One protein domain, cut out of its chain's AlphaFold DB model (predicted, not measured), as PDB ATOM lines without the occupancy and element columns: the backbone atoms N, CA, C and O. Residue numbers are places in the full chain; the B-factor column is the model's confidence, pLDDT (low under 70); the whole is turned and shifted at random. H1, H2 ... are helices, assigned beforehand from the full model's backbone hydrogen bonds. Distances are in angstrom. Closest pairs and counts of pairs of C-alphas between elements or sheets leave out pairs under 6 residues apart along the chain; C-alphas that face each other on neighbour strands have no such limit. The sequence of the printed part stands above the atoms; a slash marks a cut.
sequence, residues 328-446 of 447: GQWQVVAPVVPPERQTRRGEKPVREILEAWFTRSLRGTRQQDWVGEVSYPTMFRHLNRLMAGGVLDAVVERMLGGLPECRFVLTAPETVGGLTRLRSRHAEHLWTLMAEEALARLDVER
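AT A GLANCE: This is residues 328 to 446 of the 447 residues of an uncharacterized protein of Deinococcus budaensis (UniProt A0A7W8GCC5). The long last helix, H7, starts in a compact body of crossed helices and ends in an arm, residues 439 to 446, that sticks out of it. In the body, H3, H5 and H6 pack on H2, while H1 and H5 pack on H4. The printed part has 119 residues with seven named helices, H1 to H7 along the chain, and no named strand: all helix. It is compact, with a radius of gyration of the C-alphas of 14.8 A, and spans 55 by 32 by 26 A.

HOW THE PARTS SIT: H7, residues 427 to 444, forms a hairpin with H6, residues 413 to 421, at a shallow tilt of 23 degrees; their closest C-alphas, of Thr 420 and Ala 427, are 5.2 A apart. H6 touches H2, residues 350 to 362, with residues 357 to 362 of H2 alone (closest C-alphas Ser 361 and Glu 414, 4.8 A). H2 touches H3, residues 376 to 388, at a steep tilt of 67 degrees (C-alphas 353 and 379, 5.6 A), and H5, residues 404 to 410 (C-alphas 358 and 409, 6.3 A). H5 forms a hairpin with H4, residues 391 to 402 (C-alphas 400 and 407, 6.7 A). H4 touches H1, residues 328 to 336, at 41 degrees, a steep tilt (C-alphas 333 and 395, 5.7 A). Each O i to N i+4 pair is within hydrogen-bond range in H2, H3, H4, H6 and H7, against 2 of 5 in H1 and 0 of 3 in H5, where 4 of 6 and 3 of 4 O i to N i+3 pairs are.

IN THESE COORDINATES: H1 begins at C-alpha 328 (-23.081, -35.140, -53.008); H7, 26.2 A long, ends at C-alpha 444 (-38.309, -13.976, -73.137). H2 measures 18.3 A, H3 18.2 A and H4 16.0 A.

THE WHOLE: The C-alphas farthest apart, of Arg 344 and Arg 446, are 54.9 A apart. The printed part has no cut; the links H1 to H2 and H2 to H3 are long. Residues 340 to 346 and 446 have pLDDT under 70.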
ATOM      1  N   GLY A 328     -24.118 -35.649 -52.103       95.88
ATOM      2  CA  GLY A 328     -23.081 -35.140 -53.008       95.88
ATOM      3  C   GLY A 328     -22.913 -33.620 -52.920       95.88
ATOM      4  O   GLY A 328     -21.792 -33.124 -52.850       95.88
ATOM      5  N   GLN A 329     -24.014 -32.868 -52.833       96.38
ATOM      6  CA  GLN A 329     -23.944 -31.415 -52.645       96.38
ATOM      7  C   GLN A 329     -23.351 -31.042 -51.285       96.38
ATOM      8  O   GLN A 329     -22.540 -30.120 -51.185       96.38
ATOM      9  N   TRP A 330     -23.723 -31.772 -50.230       96.38
ATOM     10  CA  TRP A 330     -23.173 -31.546 -48.900       96.38
ATOM     11  C   TRP A 330     -21.673 -31.834 -48.858       96.38
ATOM     12  O   TRP A 330     -20.943 -31.047 -48.273       96.38
ATOM     13  N   GLN A 331     -21.178 -32.866 -49.547       95.94
ATOM     14  CA  GLN A 331     -19.740 -33.163 -49.632       95.94
ATOM     15  C   GLN A 331     -18.908 -32.022 -50.238       95.94
ATOM     16  O   GLN A 331     -17.744 -31.856 -49.873       95.94
ATOM     17  N   VAL A 332     -19.490 -31.194 -51.111       96.31
ATOM     18  CA  VAL A 332     -18.815 -30.004 -51.664       96.31
ATOM     19  C   VAL A 332     -18.677 -28.886 -50.621       96.31
ATOM     20  O   VAL A 332     -17.695 -28.141 -50.624       96.31
ATOM     21  N   VAL A 333     -19.650 -28.769 -49.714       95.56
ATOM     22  CA  VAL A 333     -19.764 -27.677 -48.732       95.56
ATOM     23  C   VAL A 333     -19.181 -28.054 -47.364       95.56
ATOM     24  O   VAL A 333     -18.566 -27.223 -46.699       95.56
ATOM     25  N   ALA A 334     -19.319 -29.308 -46.941       94.31
ATOM     26  CA  ALA A 334     -18.906 -29.817 -45.637       94.31
ATOM     27  C   ALA A 334     -17.444 -29.502 -45.258       94.31
ATOM     28  O   ALA A 334     -17.224 -29.159 -44.099       94.31
ATOM     29  N   PRO A 335     -16.450 -29.521 -46.175       96.25
ATOM     30  CA  PRO A 335     -15.056 -29.245 -45.818       96.25
ATOM     31  C   PRO A 335     -14.792 -27.841 -45.261       96.25
ATOM     32  O   PRO A 335     -13.778 -27.634 -44.601       96.25
ATOM     33  N   VAL A 336     -15.664 -26.864 -45.542       95.50
ATOM     34  CA  VAL A 336     -15.535 -25.494 -45.008       95.50
ATOM     35  C   VAL A 336     -16.392 -25.258 -43.763       95.50
ATOM     36  O   VAL A 336     -16.308 -24.197 -43.144       95.50
ATOM     37  N   VAL A 337     -17.216 -26.236 -43.385       92.69
ATOM     38  CA  VAL A 337     -18.074 -26.181 -42.202       92.69
ATOM     39  C   VAL A 337     -17.312 -26.774 -41.012       92.69
ATOM     40  O   VAL A 337     -16.736 -27.855 -41.136       92.69
ATOM     41  N   PRO A 338     -17.286 -26.106 -39.843       85.88
ATOM     42  CA  PRO A 338     -16.648 -26.658 -38.657       85.88
ATOM     43  C   PRO A 338     -17.239 -28.033 -38.318       85.88
ATOM     44  O   PRO A 338     -18.467 -28.167 -38.345       85.88
ATOM     45  N   PRO A 339     -16.410 -29.032 -37.965       78.25
ATOM     46  CA  PRO A 339     -16.916 -30.334 -37.562       78.25
ATOM     47  C   PRO A 339     -17.873 -30.161 -36.384       78.25
ATOM     48  O   PRO A 339     -17.596 -29.403 -35.446       78.25
ATOM     49  N   GLU A 340     -19.009 -30.850 -36.447       68.44
ATOM     50  CA  GLU A 340     -20.025 -30.810 -35.403       68.44
ATOM     51  C   GLU A 340     -19.418 -31.362 -34.113       68.44
ATOM     52  O   GLU A 340     -19.287 -32.569 -33.914       68.44
ATOM     53  N   ARG A 341     -18.998 -30.467 -33.212       60.00
ATOM     54  CA  ARG A 341     -18.728 -30.866 -31.832       60.00
ATOM     55  C   ARG A 341     -20.044 -31.410 -31.299       60.00
ATOM     56  O   ARG A 341     -21.038 -30.705 -31.443       60.00
ATOM     57  N   GLN A 342     -20.034 -32.614 -30.711       52.72
ATOM     58  CA  GLN A 342     -21.186 -33.191 -30.007       52.72
ATOM     59  C   GLN A 342     -21.894 -32.074 -29.245       52.72
ATOM     60  O   GLN A 342     -21.353 -31.502 -28.295       52.72
ATOM     61  N   THR A 343     -23.035 -31.660 -29.779       50.25
ATOM     62  CA  THR A 343     -23.643 -30.396 -29.410       50.25
ATOM     63  C   THR A 343     -24.104 -30.481 -27.963       50.25
ATOM     64  O   THR A 343     -24.597 -31.514 -27.501       50.25
ATOM     65  N   ARG A 344     -23.972 -29.382 -27.209       57.38
ATOM     66  CA  ARG A 344     -24.748 -29.251 -25.968       57.38
ATOM     67  C   ARG A 344     -26.217 -29.487 -26.336       57.38
ATOM     68  O   ARG A 344     -26.662 -28.969 -27.361       57.38
ATOM     69  N   ARG A 345     -26.943 -30.272 -25.527       55.56
ATOM     70  CA  ARG A 345     -28.366 -30.620 -25.730       55.56
ATOM     71  C   ARG A 345     -29.135 -29.430 -26.333       55.56
ATOM     72  O   ARG A 345     -29.344 -28.433 -25.645       55.56
ATOM     73  N   GLY A 346     -29.526 -29.535 -27.607       63.69
ATOM     74  CA  GLY A 346     -30.369 -28.548 -28.293       63.69
ATOM     75  C   GLY A 346     -29.726 -27.676 -29.384       63.69
ATOM     76  O   GLY A 346     -30.474 -26.928 -30.015       63.69
ATOM     77  N   GLU A 347     -28.415 -27.734 -29.664       73.88
ATOM     78  CA  GLU A 347     -27.886 -27.062 -30.872       73.88
ATOM     79  C   GLU A 347     -28.172 -27.880 -32.142       73.88
ATOM     80  O   GLU A 347     -27.980 -29.096 -32.181       73.88
ATOM     81  N   LYS A 348     -28.649 -27.182 -33.177       82.44
ATOM     82  CA  LYS A 348     -29.014 -27.749 -34.478       82.44
ATOM     83  C   LYS A 348     -27.784 -27.885 -35.399       82.44
ATOM     84  O   LYS A 348     -26.980 -26.946 -35.423       82.44
ATOM     85  N   PRO A 349     -27.661 -28.984 -36.173       90.25
ATOM     86  CA  PRO A 349     -26.648 -29.168 -37.219       90.25
ATOM     87  C   PRO A 349     -26.528 -27.968 -38.161       90.25
ATOM     88  O   PRO A 349     -27.537 -27.362 -38.533       90.25
ATOM     89  N   VAL A 350     -25.312 -27.627 -38.604       91.94
ATOM     90  CA  VAL A 350     -25.112 -26.488 -39.530       91.94
ATOM     91  C   VAL A 350     -25.845 -26.727 -40.851       91.94
ATOM     92  O   VAL A 350     -26.420 -25.789 -41.406       91.94
ATOM     93  N   ARG A 351     -25.893 -27.983 -41.313       94.56
ATOM     94  CA  ARG A 351     -26.679 -28.394 -42.483       94.56
ATOM     95  C   ARG A 351     -28.149 -28.002 -42.339       94.56
ATOM     96  O   ARG A 351     -28.672 -27.316 -43.209       94.56
ATOM     97  N   GLU A 352     -28.778 -28.339 -41.210       93.81
ATOM     98  CA  GLU A 352     -30.182 -27.994 -40.934       93.81
ATOM     99  C   GLU A 352     -30.408 -26.476 -40.896       93.81
ATOM    100  O   GLU A 352     -31.422 -25.990 -41.398       93.81
ATOM    101  N   ILE A 353     -29.464 -25.702 -40.343       94.50
ATOM    102  CA  ILE A 353     -29.548 -24.231 -40.342       94.50
ATOM    103  C   ILE A 353     -29.542 -23.676 -41.773       94.50
ATOM    104  O   ILE A 353     -30.353 -22.803 -42.094       94.50
ATOM    105  N   LEU A 354     -28.624 -24.151 -42.619       95.00
ATOM    106  CA  LEU A 354     -28.492 -23.690 -44.002       95.00
ATOM    107  C   LEU A 354     -29.706 -24.101 -44.842       95.00
ATOM    108  O   LEU A 354     -30.273 -23.264 -45.539       95.00
ATOM    109  N   GLU A 355     -30.160 -25.348 -44.723       95.62
ATOM    110  CA  GLU A 355     -31.356 -25.852 -45.407       95.62
ATOM    111  C   GLU A 355     -32.621 -25.097 -44.988       95.62
ATOM    112  O   GLU A 355     -33.423 -24.712 -45.843       95.62
ATOM    113  N   ALA A 356     -32.783 -24.803 -43.692       93.88
ATOM    114  CA  ALA A 356     -33.881 -23.978 -43.197       93.88
ATOM    115  C   ALA A 356     -33.823 -22.553 -43.766       93.88
ATOM    116  O   ALA A 356     -34.849 -22.008 -44.178       93.88
ATOM    117  N   TRP A 357     -32.632 -21.954 -43.843       94.19
ATOM    118  CA  TRP A 357     -32.461 -20.604 -44.379       94.19
ATOM    119  C   TRP A 357     -32.746 -20.525 -45.875       94.19
ATOM    120  O   TRP A 357     -33.490 -19.642 -46.314       94.19
ATOM    121  N   PHE A 358     -32.213 -21.461 -46.649       93.88
ATOM    122  CA  PHE A 358     -32.466 -21.562 -48.079       93.88
ATOM    123  C   PHE A 358     -33.934 -21.876 -48.371       93.88
ATOM    124  O   PHE A 358     -34.549 -21.188 -49.180       93.88
ATOM    125  N   THR A 359     -34.548 -22.801 -47.630       92.06
ATOM    126  CA  THR A 359     -35.990 -23.081 -47.718       92.06
ATOM    127  C   THR A 359     -36.824 -21.838 -47.430       92.06
ATOM    128  O   THR A 359     -37.729 -21.507 -48.193       92.06
ATOM    129  N   ARG A 360     -36.519 -21.114 -46.345       89.38
ATOM    130  CA  ARG A 360     -37.210 -19.863 -46.013       89.38
ATOM    131  C   ARG A 360     -37.118 -18.865 -47.159       89.38
ATOM    132  O   ARG A 360     -38.115 -18.214 -47.472       89.38
ATOM    133  N   SER A 361     -35.926 -18.748 -47.737       86.25
ATOM    134  CA  SER A 361     -35.644 -17.797 -48.804       86.25
ATOM    135  C   SER A 361     -36.408 -18.155 -50.077       86.25
ATOM    136  O   SER A 361     -37.124 -17.314 -50.594       86.25
ATOM    137  N   LEU A 362     -36.402 -19.425 -50.490       84.69
ATOM    138  CA  LEU A 362     -37.207 -19.903 -51.623       84.69
ATOM    139  C   LEU A 362     -38.716 -19.750 -51.424       84.69
ATOM    140  O   LEU A 362     -39.448 -19.673 -52.400       84.69
ATOM    141  N   ARG A 363     -39.200 -19.742 -50.179       83.19
ATOM    142  CA  ARG A 363     -40.624 -19.535 -49.873       83.19
ATOM    143  C   ARG A 363     -41.017 -18.061 -49.773       83.19
ATOM    144  O   ARG A 363     -42.199 -17.774 -49.623       83.19
ATOM    145  N   GLY A 364     -40.055 -17.139 -49.756       76.44
ATOM    146  CA  GLY A 364     -40.300 -15.710 -49.549       76.44
ATOM    147  C   GLY A 364     -41.075 -15.365 -48.274       76.44
ATOM    148  O   GLY A 364     -41.843 -14.406 -48.220       76.44
ATOM    149  N   THR A 365     -40.913 -16.175 -47.224       76.25
ATOM    150  CA  THR A 365     -41.677 -16.004 -45.978       76.25
ATOM    151  C   THR A 365     -41.094 -14.887 -45.117       76.25
ATOM    152  O   THR A 365     -39.880 -14.807 -44.873       76.25
ATOM    153  N   ARG A 366     -41.959 -14.014 -44.586       75.81
ATOM    154  CA  ARG A 366     -41.536 -13.006 -43.604       75.81
ATOM    155  C   ARG A 366     -41.134 -13.692 -42.302       75.81
ATOM    156  O   ARG A 366     -41.520 -14.822 -42.027       75.81
ATOM    157  N   GLN A 367     -40.352 -12.995 -41.482       79.62
ATOM    158  CA  GLN A 367     -39.884 -13.516 -40.193       79.62
ATOM    159  C   GLN A 367     -41.029 -14.038 -39.309       79.62
ATOM    160  O   GLN A 367     -40.885 -15.090 -38.698       79.62
ATOM    161  N   GLN A 368     -42.135 -13.297 -39.237       78.88
ATOM    162  CA  GLN A 368     -43.296 -13.627 -38.405       78.88
ATOM    163  C   GLN A 368     -44.131 -14.795 -38.956       78.88
ATOM    164  O   GLN A 368     -44.817 -15.461 -38.192       78.88
ATOM    165  N   ASP A 369     -44.028 -15.057 -40.260       82.31
ATOM    166  CA  ASP A 369     -44.807 -16.076 -40.972       82.31
ATOM    167  C   ASP A 369     -43.997 -17.374 -41.165       82.31
ATOM    168  O   ASP A 369     -44.457 -18.328 -41.792       82.31
ATOM    169  N   TRP A 370     -42.754 -17.418 -40.669       86.00
ATOM    170  CA  TRP A 370     -41.875 -18.567 -40.837       86.00
ATOM    171  C   TRP A 370     -42.262 -19.716 -39.903       86.00
ATOM    172  O   TRP A 370     -42.100 -19.629 -38.683       86.00
ATOM    173  N   VAL A 371     -42.669 -20.829 -40.510       84.62
ATOM    174  CA  VAL A 371     -42.900 -22.113 -39.845       84.62
ATOM    175  C   VAL A 371     -41.991 -23.160 -40.490       84.62
ATOM    176  O   VAL A 371     -42.168 -23.520 -41.655       84.62
ATOM    177  N   GLY A 372     -40.997 -23.636 -39.740       87.50
ATOM    178  CA  GLY A 372     -40.035 -24.637 -40.200       87.50
ATOM    179  C   GLY A 372     -39.292 -25.311 -39.047       87.50
ATOM    180  O   GLY A 372     -39.470 -24.948 -37.887       87.50
ATOM    181  N   GLU A 373     -38.443 -26.285 -39.376       86.50
ATOM    182  CA  GLU A 373     -37.727 -27.142 -38.407       86.50
ATOM    183  C   GLU A 373     -36.766 -26.383 -37.482       86.50
ATOM    184  O   GLU A 373     -36.431 -26.848 -36.390       86.50
ATOM    185  N   VAL A 374     -36.325 -25.201 -37.916       90.81
ATOM    186  CA  VAL A 374     -35.483 -24.289 -37.147       90.81
ATOM    187  C   VAL A 374     -36.229 -22.971 -36.992       90.81
ATOM    188  O   VAL A 374     -36.574 -22.329 -37.983       90.81
ATOM    189  N   SER A 375     -36.451 -22.527 -35.754       91.25
ATOM    190  CA  SER A 375     -37.086 -21.229 -35.506       91.25
ATOM    191  C   SER A 375     -36.241 -20.077 -36.062       91.25
ATOM    192  O   SER A 375     -35.008 -20.121 -36.022       91.25
ATOM    193  N   TYR A 376     -36.888 -19.011 -36.547       90.12
ATOM    194  CA  TYR A 376     -36.174 -17.874 -37.142       90.12
ATOM    195  C   TYR A 376     -35.104 -17.266 -36.215       90.12
ATOM    196  O   TYR A 376     -33.985 -17.050 -36.685       90.12
ATOM    197  N   PRO A 377     -35.362 -17.032 -34.906       91.75
ATOM    198  CA  PRO A 377     -34.337 -16.502 -34.006       91.75
ATOM    199  C   PRO A 377     -33.107 -17.412 -33.892       91.75
ATOM    200  O   PRO A 377     -31.982 -16.920 -33.829       91.75
ATOM    201  N   THR A 378     -33.313 -18.733 -33.895       91.69
ATOM    202  CA  THR A 378     -32.225 -19.720 -33.856       91.69
ATOM    203  C   THR A 378     -31.431 -19.673 -35.152       91.69
ATOM    204  O   THR A 378     -30.223 -19.447 -35.124       91.69
ATOM    205  N   MET A 379     -32.114 -19.781 -36.291       93.56
ATOM    206  CA  MET A 379     -31.503 -19.717 -37.616       93.56
ATOM    207  C   MET A 379     -30.674 -18.442 -37.797       93.56
ATOM    208  O   MET A 379     -29.491 -18.514 -38.121       93.56
ATOM    209  N   PHE A 380     -31.248 -17.274 -37.502       91.94
ATOM    210  CA  PHE A 380     -30.556 -15.994 -37.645       91.94
ATOM    211  C   PHE A 380     -29.329 -15.890 -36.730       91.94
ATOM    212  O   PHE A 380     -28.277 -15.415 -37.159       91.94
ATOM    213  N   ARG A 381     -29.416 -16.370 -35.482       93.12
ATOM    214  CA  ARG A 381     -28.270 -16.394 -34.561       93.12
ATOM    215  C   ARG A 381     -27.126 -17.248 -35.110       93.12
ATOM    216  O   ARG A 381     -25.980 -16.809 -35.066       93.12
ATOM    217  N   HIS A 382     -27.426 -18.435 -35.634       93.50
ATOM    218  CA  HIS A 382     -26.413 -19.308 -36.226       93.50
ATOM    219  C   HIS A 382     -25.811 -18.699 -37.497       93.50
ATOM    220  O   HIS A 382     -24.590 -18.666 -37.610       93.50
ATOM    221  N   LEU A 383     -26.621 -18.124 -38.393       94.56
ATOM    222  CA  LEU A 383     -26.121 -17.440 -39.592       94.56
ATOM    223  C   LEU A 383     -25.153 -16.296 -39.251       94.56
ATOM    224  O   LEU A 383     -24.114 -16.173 -39.893       94.56
ATOM    225  N   ASN A 384     -25.433 -15.505 -38.209       94.50
ATOM    226  CA  ASN A 384     -24.505 -14.465 -37.749       94.50
ATOM    227  C   ASN A 384     -23.182 -15.047 -37.234       94.50
ATOM    228  O   ASN A 384     -22.125 -14.501 -37.540       94.50
ATOM    229  N   ARG A 385     -23.212 -16.159 -36.483       93.69
ATOM    230  CA  ARG A 385     -21.982 -16.838 -36.028       93.69
ATOM    231  C   ARG A 385     -21.173 -17.384 -37.207       93.69
ATOM    232  O   ARG A 385     -19.964 -17.191 -37.248       93.69
ATOM    233  N   LEU A 386     -21.840 -18.034 -38.163       94.56
ATOM    234  CA  LEU A 386     -21.206 -18.572 -39.371       94.56
ATOM    235  C   LEU A 386     -20.597 -17.458 -40.223       94.56
ATOM    236  O   LEU A 386     -19.496 -17.622 -40.738       94.56
ATOM    237  N   MET A 387     -21.282 -16.317 -40.340       96.38
ATOM    238  CA  MET A 387     -20.749 -15.140 -41.023       96.38
ATOM    239  C   MET A 387     -19.528 -14.567 -40.295       96.38
ATOM    240  O   MET A 387     -18.499 -14.341 -40.919       96.38
ATOM    241  N   ALA A 388     -19.603 -14.387 -38.971       94.31
ATOM    242  CA  ALA A 388     -18.492 -13.860 -38.174       94.31
ATOM    243  C   ALA A 388     -17.235 -14.748 -38.240       94.31
ATOM    244  O   ALA A 388     -16.122 -14.237 -38.172       94.31
ATOM    245  N   GLY A 389     -17.411 -16.064 -38.396       93.94
ATOM    246  CA  GLY A 389     -16.318 -17.018 -38.596       93.94
ATOM    247  C   GLY A 389     -15.857 -17.187 -40.049       93.94
ATOM    248  O   GLY A 389     -15.040 -18.065 -40.302       93.94
ATOM    249  N   GLY A 390     -16.405 -16.437 -41.013       95.75
ATOM    250  CA  GLY A 390     -16.100 -16.577 -42.447       95.75
ATOM    251  C   GLY A 390     -16.646 -17.853 -43.108       95.75
ATOM    252  O   GLY A 390     -16.520 -18.026 -44.319       95.75
ATOM    253  N   VAL A 391     -17.302 -18.729 -42.342       96.12
ATOM    254  CA  VAL A 391     -17.849 -20.007 -42.814       96.12
ATOM    255  C   VAL A 391     -18.955 -19.777 -43.836       96.12
ATOM    256  O   VAL A 391     -18.978 -20.450 -44.859       96.12
ATOM    257  N   LEU A 392     -19.860 -18.817 -43.601       96.56
ATOM    258  CA  LEU A 392     -20.972 -18.592 -44.533       96.56
ATOM    259  C   LEU A 392     -20.484 -18.109 -45.908       96.56
ATOM    260  O   LEU A 392     -21.003 -18.562 -46.924       96.56
ATOM    261  N   ASP A 393     -19.467 -17.244 -45.947       97.69
ATOM    262  CA  ASP A 393     -18.857 -16.807 -47.207       97.69
ATOM    263  C   ASP A 393     -18.158 -17.971 -47.923       97.69
ATOM    264  O   ASP A 393     -18.335 -18.134 -49.127       97.69
ATOM    265  N   ALA A 394     -17.438 -18.827 -47.192       97.62
ATOM    266  CA  ALA A 394     -16.810 -20.017 -47.768       97.62
ATOM    267  C   ALA A 394     -17.840 -21.022 -48.319       97.62
ATOM    268  O   ALA A 394     -17.625 -21.613 -49.377       97.62
ATOM    269  N   VAL A 395     -18.978 -21.199 -47.635       97.06
ATOM    270  CA  VAL A 395     -20.101 -22.025 -48.110       97.06
ATOM    271  C   VAL A 395     -20.645 -21.475 -49.429       97.06
ATOM    272  O   VAL A 395     -20.773 -22.220 -50.397       97.06
ATOM    273  N   VAL A 396     -20.927 -20.169 -49.490       97.25
ATOM    274  CA  VAL A 396     -21.441 -19.516 -50.705       97.25
ATOM    275  C   VAL A 396     -20.444 -19.628 -51.858       97.25
ATOM    276  O   VAL A 396     -20.842 -19.945 -52.976       97.25
ATOM    277  N   GLU A 397     -19.152 -19.425 -51.598       97.25
ATOM    278  CA  GLU A 397     -18.084 -19.579 -52.590       97.25
ATOM    279  C   GLU A 397     -18.027 -21.003 -53.162       97.25
ATOM    280  O   GLU A 397     -17.978 -21.183 -54.379       97.25
ATOM    281  N   ARG A 398     -18.112 -22.026 -52.300       97.38
ATOM    282  CA  ARG A 398     -18.152 -23.436 -52.719       97.38
ATOM    283  C   ARG A 398     -19.393 -23.761 -53.540       97.38
ATOM    284  O   ARG A 398     -19.276 -24.439 -54.555       97.38
ATOM    285  N   MET A 399     -20.561 -23.263 -53.135       97.06
ATOM    286  CA  MET A 399     -21.798 -23.463 -53.894       97.06
ATOM    287  C   MET A 399     -21.723 -22.793 -55.275       97.06
ATOM    288  O   MET A 399     -22.110 -23.407 -56.262       97.06
ATOM    289  N   LEU A 400     -21.169 -21.579 -55.369       95.19
ATOM    290  CA  LEU A 400     -20.992 -20.878 -56.645       95.19
ATOM    291  C   LEU A 400     -20.033 -21.599 -57.602       95.19
ATOM    292  O   LEU A 400     -20.298 -21.643 -58.800       95.19
ATOM    293  N   GLY A 401     -18.922 -22.136 -57.089       94.56
ATOM    294  CA  GLY A 401     -17.906 -22.793 -57.916       94.56
ATOM    295  C   GLY A 401     -18.172 -24.272 -58.208       94.56
ATOM    296  O   GLY A 401     -17.690 -24.785 -59.213       94.56
ATOM    297  N   GLY A 402     -18.903 -24.961 -57.329       94.62
ATOM    298  CA  GLY A 402     -19.052 -26.415 -57.374       94.62
ATOM    299  C   GLY A 402     -20.468 -26.928 -57.615       94.62
ATOM    300  O   GLY A 402     -20.594 -28.088 -57.983       94.62
ATOM    301  N   LEU A 403     -21.507 -26.104 -57.418       95.38
ATOM    302  CA  LEU A 403     -22.916 -26.524 -57.459       95.38
ATOM    303  C   LEU A 403     -23.764 -25.567 -58.323       95.38
ATOM    304  O   LEU A 403     -24.600 -24.823 -57.791       95.38
ATOM    305  N   PRO A 404     -23.566 -25.536 -59.657       92.81
ATOM    306  CA  PRO A 404     -24.311 -24.642 -60.547       92.81
ATOM    307  C   PRO A 404     -25.830 -24.853 -60.467       92.81
ATOM    308  O   PRO A 404     -26.595 -23.898 -60.597       92.81
ATOM    309  N   GLU A 405     -26.286 -26.071 -60.178       90.62
ATOM    310  CA  GLU A 405     -27.695 -26.402 -59.975       90.62
ATOM    311  C   GLU A 405     -28.285 -25.787 -58.702       90.62
ATOM    312  O   GLU A 405     -29.498 -25.653 -58.605       90.62
ATOM    313  N   CYS A 406     -27.461 -25.366 -57.736       91.94
ATOM    314  CA  CYS A 406     -27.903 -24.634 -56.547       91.94
ATOM    315  C   CYS A 406     -27.901 -23.111 -56.749       91.94
ATOM    316  O   CYS A 406     -28.256 -22.367 -55.833       91.94
ATOM    317  N   ARG A 407     -27.529 -22.606 -57.932       91.94
ATOM    318  CA  ARG A 407     -27.463 -21.160 -58.184       91.94
ATOM    319  C   ARG A 407     -28.794 -20.454 -57.911       91.94
ATOM    320  O   ARG A 407     -28.779 -19.393 -57.294       91.94
ATOM    321  N   PHE A 408     -29.922 -21.074 -58.265       90.75
ATOM    322  CA  PHE A 408     -31.260 -20.496 -58.074       90.75
ATOM    323  C   PHE A 408     -31.570 -20.135 -56.614       90.75
ATOM    324  O   PHE A 408     -32.313 -19.190 -56.358       90.75
ATOM    325  N   VAL A 409     -31.011 -20.867 -55.640       92.50
ATOM    326  CA  VAL A 409     -31.250 -20.570 -54.223       92.50
ATOM    327  C   VAL A 409     -30.343 -19.462 -53.702       92.50
ATOM    328  O   VAL A 409     -30.737 -18.709 -52.810       92.50
ATOM    329  N   LEU A 410     -29.154 -19.312 -54.291       94.38
ATOM    330  CA  LEU A 410     -28.234 -18.219 -53.981       94.38
ATOM    331  C   LEU A 410     -28.692 -16.890 -54.585       94.38
ATOM    332  O   LEU A 410     -28.487 -15.845 -53.968       94.38
ATOM    333  N   THR A 411     -29.323 -16.932 -55.761       92.31
ATOM    334  CA  THR A 411     -29.908 -15.760 -56.426       92.31
ATOM    335  C   THR A 411     -31.341 -15.469 -55.980       92.31
ATOM    336  O   THR A 411     -31.917 -14.479 -56.421       92.31
ATOM    337  N   ALA A 412     -31.913 -16.256 -55.059       90.00
ATOM    338  CA  ALA A 412     -33.220 -15.952 -54.484       90.00
ATOM    339  C   ALA A 412     -33.197 -14.590 -53.746       90.00
ATOM    340  O   ALA A 412     -32.242 -14.320 -53.001       90.00
ATOM    341  N   PRO A 413     -34.235 -13.742 -53.891       88.25
ATOM    342  CA  PRO A 413     -34.243 -12.371 -53.367       88.25
ATOM    343  C   PRO A 413     -33.916 -12.301 -51.874       88.25
ATOM    344  O   PRO A 413     -33.076 -11.521 -51.425       88.25
ATOM    345  N   GLU A 414     -34.523 -13.178 -51.089       86.94
ATOM    346  CA  GLU A 414     -34.398 -13.248 -49.643       86.94
ATOM    347  C   GLU A 414     -33.028 -13.778 -49.207       86.94
ATOM    348  O   GLU A 414     -32.532 -13.371 -48.148       86.94
ATOM    349  N   THR A 415     -32.395 -14.630 -50.023       91.56
ATOM    350  CA  THR A 415     -31.010 -15.073 -49.818       91.56
ATOM    351  C   THR A 415     -30.064 -13.896 -50.032       91.56
ATOM    352  O   THR A 415     -29.280 -13.568 -49.138       91.56
ATOM    353  N   VAL A 416     -30.193 -13.185 -51.159       92.62
ATOM    354  CA  VAL A 416     -29.395 -11.991 -51.483       92.62
ATOM    355  C   VAL A 416     -29.592 -10.890 -50.433       92.62
ATOM    356  O   VAL A 416     -28.622 -10.297 -49.950       92.62
ATOM    357  N   GLY A 417     -30.834 -10.631 -50.017       88.56
ATOM    358  CA  GLY A 417     -31.167  -9.678 -48.955       88.56
ATOM    359  C   GLY A 417     -30.625 -10.104 -47.585       88.56
ATOM    360  O   GLY A 417     -30.143  -9.274 -46.810       88.56
ATOM    361  N   GLY A 418     -30.639 -11.405 -47.280       89.50
ATOM    362  CA  GLY A 418     -30.004 -11.983 -46.093       89.50
ATOM    363  C   GLY A 418     -28.492 -11.754 -46.075       89.50
ATOM    364  O   GLY A 418     -27.972 -11.181 -45.117       89.50
ATOM    365  N   LEU A 419     -27.805 -12.116 -47.158       93.31
ATOM    366  CA  LEU A 419     -26.359 -11.937 -47.316       93.31
ATOM    367  C   LEU A 419     -25.948 -10.462 -47.293       93.31
ATOM    368  O   LEU A 419     -24.933 -10.120 -46.688       93.31
ATOM    369  N   THR A 420     -26.767  -9.574 -47.862       90.75
ATOM    370  CA  THR A 420     -26.553  -8.119 -47.791       90.75
ATOM    371  C   THR A 420     -26.597  -7.623 -46.341       90.75
ATOM    372  O   THR A 420     -25.713  -6.876 -45.920       90.75
ATOM    373  N   ARG A 421     -27.584  -8.061 -45.541       89.06
ATOM    374  CA  ARG A 421     -27.688  -7.700 -44.111       89.06
ATOM    375  C   ARG A 421     -26.532  -8.251 -43.283       89.06
ATOM    376  O   ARG A 421     -26.037  -7.559 -42.397       89.06
ATOM    377  N   LEU A 422     -26.094  -9.465 -43.602       92.81
ATOM    378  CA  LEU A 422     -24.943 -10.116 -42.981       92.81
ATOM    379  C   LEU A 422     -23.598  -9.551 -43.469       92.81
ATOM    380  O   LEU A 422     -22.565  -9.936 -42.939       92.81
ATOM    381  N   ARG A 423     -23.599  -8.612 -44.429       94.12
ATOM    382  CA  ARG A 423     -22.397  -7.999 -45.024       94.12
ATOM    383  C   ARG A 423     -21.447  -9.017 -45.669       94.12
ATOM    384  O   ARG A 423     -20.237  -8.818 -45.658       94.12
ATOM    385  N   SER A 424     -22.006 -10.076 -46.255       96.00
ATOM    386  CA  SER A 424     -21.251 -11.049 -47.051       96.00
ATOM    387  C   SER A 424     -20.516 -10.362 -48.201       96.00
ATOM    388  O   SER A 424     -21.094  -9.521 -48.900       96.00
ATOM    389  N   ARG A 425     -19.276 -10.785 -48.473       96.31
ATOM    390  CA  ARG A 425     -18.511 -10.304 -49.640       96.31
ATOM    391  C   ARG A 425     -19.133 -10.713 -50.982       96.31
ATOM    392  O   ARG A 425     -18.895 -10.059 -51.993       96.31
ATOM    393  N   HIS A 426     -19.961 -11.761 -50.995       96.50
ATOM    394  CA  HIS A 426     -20.624 -12.274 -52.198       96.50
ATOM    395  C   HIS A 426     -21.951 -11.565 -52.511       96.50
ATOM    396  O   HIS A 426     -22.518 -11.780 -53.582       96.50
ATOM    397  N   ALA A 427     -22.449 -10.701 -51.618       93.44
ATOM    398  CA  ALA A 427     -23.774 -10.095 -51.747       93.44
ATOM    399  C   ALA A 427     -23.959  -9.279 -53.043       93.44
ATOM    400  O   ALA A 427     -25.000  -9.388 -53.685       93.44
ATOM    401  N   GLU A 428     -22.965  -8.483 -53.455       93.75
ATOM    402  CA  GLU A 428     -23.053  -7.661 -54.680       93.75
ATOM    403  C   GLU A 428     -22.990  -8.511 -55.959       93.75
ATOM    404  O   GLU A 428     -23.682  -8.224 -56.940       93.75
ATOM    405  N   HIS A 429     -22.184  -9.576 -55.945       95.75
ATOM    406  CA  HIS A 429     -22.090 -10.507 -57.065       95.75
ATOM    407  C   HIS A 429     -23.401 -11.279 -57.246       95.75
ATOM    408  O   HIS A 429     -23.966 -11.276 -58.335       95.75
ATOM    409  N   LEU A 430     -23.942 -11.853 -56.169       95.31
ATOM    410  CA  LEU A 430     -25.217 -12.572 -56.210       95.31
ATOM    411  C   LEU A 430     -26.392 -11.660 -56.566       95.31
ATOM    412  O   LEU A 430     -27.266 -12.060 -57.328       95.31
ATOM    413  N   TRP A 431     -26.390 -10.415 -56.078       95.12
ATOM    414  CA  TRP A 431     -27.373  -9.421 -56.499       95.12
ATOM    415  C   TRP A 431     -27.299  -9.139 -58.003       95.12
ATOM    416  O   TRP A 431     -28.333  -9.019 -58.654       95.12
ATOM    417  N   THR A 432     -26.087  -9.054 -58.560       95.19
ATOM    418  CA  THR A 432     -25.884  -8.873 -60.001       95.19
ATOM    419  C   THR A 432     -26.473 -10.042 -60.783       95.19
ATOM    420  O   THR A 432     -27.264  -9.800 -61.688       95.19
ATOM    421  N   LEU A 433     -26.148 -11.281 -60.399       94.25
ATOM    422  CA  LEU A 433     -26.667 -12.476 -61.072       94.25
ATOM    423  C   LEU A 433     -28.197 -12.549 -60.992       94.25
ATOM    424  O   LEU A 433     -28.849 -12.808 -61.995       94.25
ATOM    425  N   MET A 434     -28.771 -12.250 -59.822       93.81
ATOM    426  CA  MET A 434     -30.222 -12.174 -59.626       93.81
ATOM    427  C   MET A 434     -30.869 -11.131 -60.549       93.81
ATOM    428  O   MET A 434     -31.901 -11.400 -61.162       93.81
ATOM    429  N   ALA A 435     -30.287  -9.933 -60.654       93.31
ATOM    430  CA  ALA A 435     -30.814  -8.873 -61.509       93.31
ATOM    431  C   ALA A 435     -30.700  -9.225 -63.001       93.31
ATOM    432  O   ALA A 435     -31.627  -8.957 -63.759       93.31
ATOM    433  N   GLU A 436     -29.595  -9.841 -63.422       93.25
ATOM    434  CA  GLU A 436     -29.397 -10.327 -64.795       93.25
ATOM    435  C   GLU A 436     -30.396 -11.433 -65.154       93.25
ATOM    436  O   GLU A 436     -31.023 -11.366 -66.208       93.25
ATOM    437  N   GLU A 437     -30.619 -12.399 -64.259       91.06
ATOM    438  CA  GLU A 437     -31.623 -13.457 -64.434       91.06
ATOM    439  C   GLU A 437     -33.041 -12.887 -64.545       91.06
ATOM    440  O   GLU A 437     -33.821 -13.326 -65.389       91.06
ATOM    441  N   ALA A 438     -33.378 -11.889 -63.724       90.31
ATOM    442  CA  ALA A 438     -34.670 -11.216 -63.803       90.31
ATOM    443  C   ALA A 438     -34.848 -10.473 -65.134       90.31
ATOM    444  O   ALA A 438     -35.912 -10.555 -65.740       90.31
ATOM    445  N   LEU A 439     -33.809  -9.783 -65.612       90.31
ATOM    446  CA  LEU A 439     -33.840  -9.085 -66.899       90.31
ATOM    447  C   LEU A 439     -33.954 -10.052 -68.083       90.31
ATOM    448  O   LEU A 439     -34.721  -9.777 -69.000       90.31
ATOM    449  N   ALA A 440     -33.251 -11.184 -68.049       88.69
ATOM    450  CA  ALA A 440     -33.333 -12.197 -69.099       88.69
ATOM    451  C   ALA A 440     -34.744 -12.799 -69.221       88.69
ATOM    452  O   ALA A 440     -35.217 -13.037 -70.327       88.69
ATOM    453  N   ARG A 441     -35.450 -12.998 -68.097       87.25
ATOM    454  CA  ARG A 441     -36.850 -13.467 -68.110       87.25
ATOM    455  C   ARG A 441     -37.798 -12.459 -68.754       87.25
ATOM    456  O   ARG A 441     -38.691 -12.861 -69.486       87.25
ATOM    457  N   LEU A 442     -37.579 -11.164 -68.511       85.62
ATOM    458  CA  LEU A 442     -38.386 -10.107 -69.124       85.62
ATOM    459  C   LEU A 442     -38.238 -10.059 -70.642       85.62
ATOM    460  O   LEU A 442     -39.182  -9.666 -71.312       85.62
ATOM    461  N   ASP A 443     -37.068 -10.409 -71.171       76.00
ATOM    462  CA  ASP A 443     -36.842 -10.441 -72.616       76.00
ATOM    463  C   ASP A 443     -37.651 -11.580 -73.258       76.00
ATOM    464  O   ASP A 443     -38.433 -11.346 -74.173       76.00
ATOM    465  N   VAL A 444     -37.577 -12.782 -72.672       70.62
ATOM    466  CA  VAL A 444     -38.309 -13.976 -73.137       70.62
ATOM    467  C   VAL A 444     -39.829 -13.806 -73.060       70.62
ATOM    468  O   VAL A 444     -40.541 -14.281 -73.933       70.62
ATOM    469  N   GLU A 445     -40.354 -13.134 -72.033       71.38
ATOM    470  CA  GLU A 445     -41.801 -12.891 -71.896       71.38
ATOM    471  C   GLU A 445     -42.351 -11.863 -72.905       71.38
ATOM    472  O   GLU A 445     -43.566 -11.653 -72.965       71.38
ATOM    473  N   ARG A 446     -41.474 -11.169 -73.642       68.31
ATOM    474  CA  ARG A 446     -41.823 -10.026 -74.501       68.31
ATOM    475  C   ARG A 446     -41.549 -10.257 -75.991       68.31
ATOM    476  O   ARG A 446     -41.951  -9.400 -76.784       68.31
TER     477      ARG A 446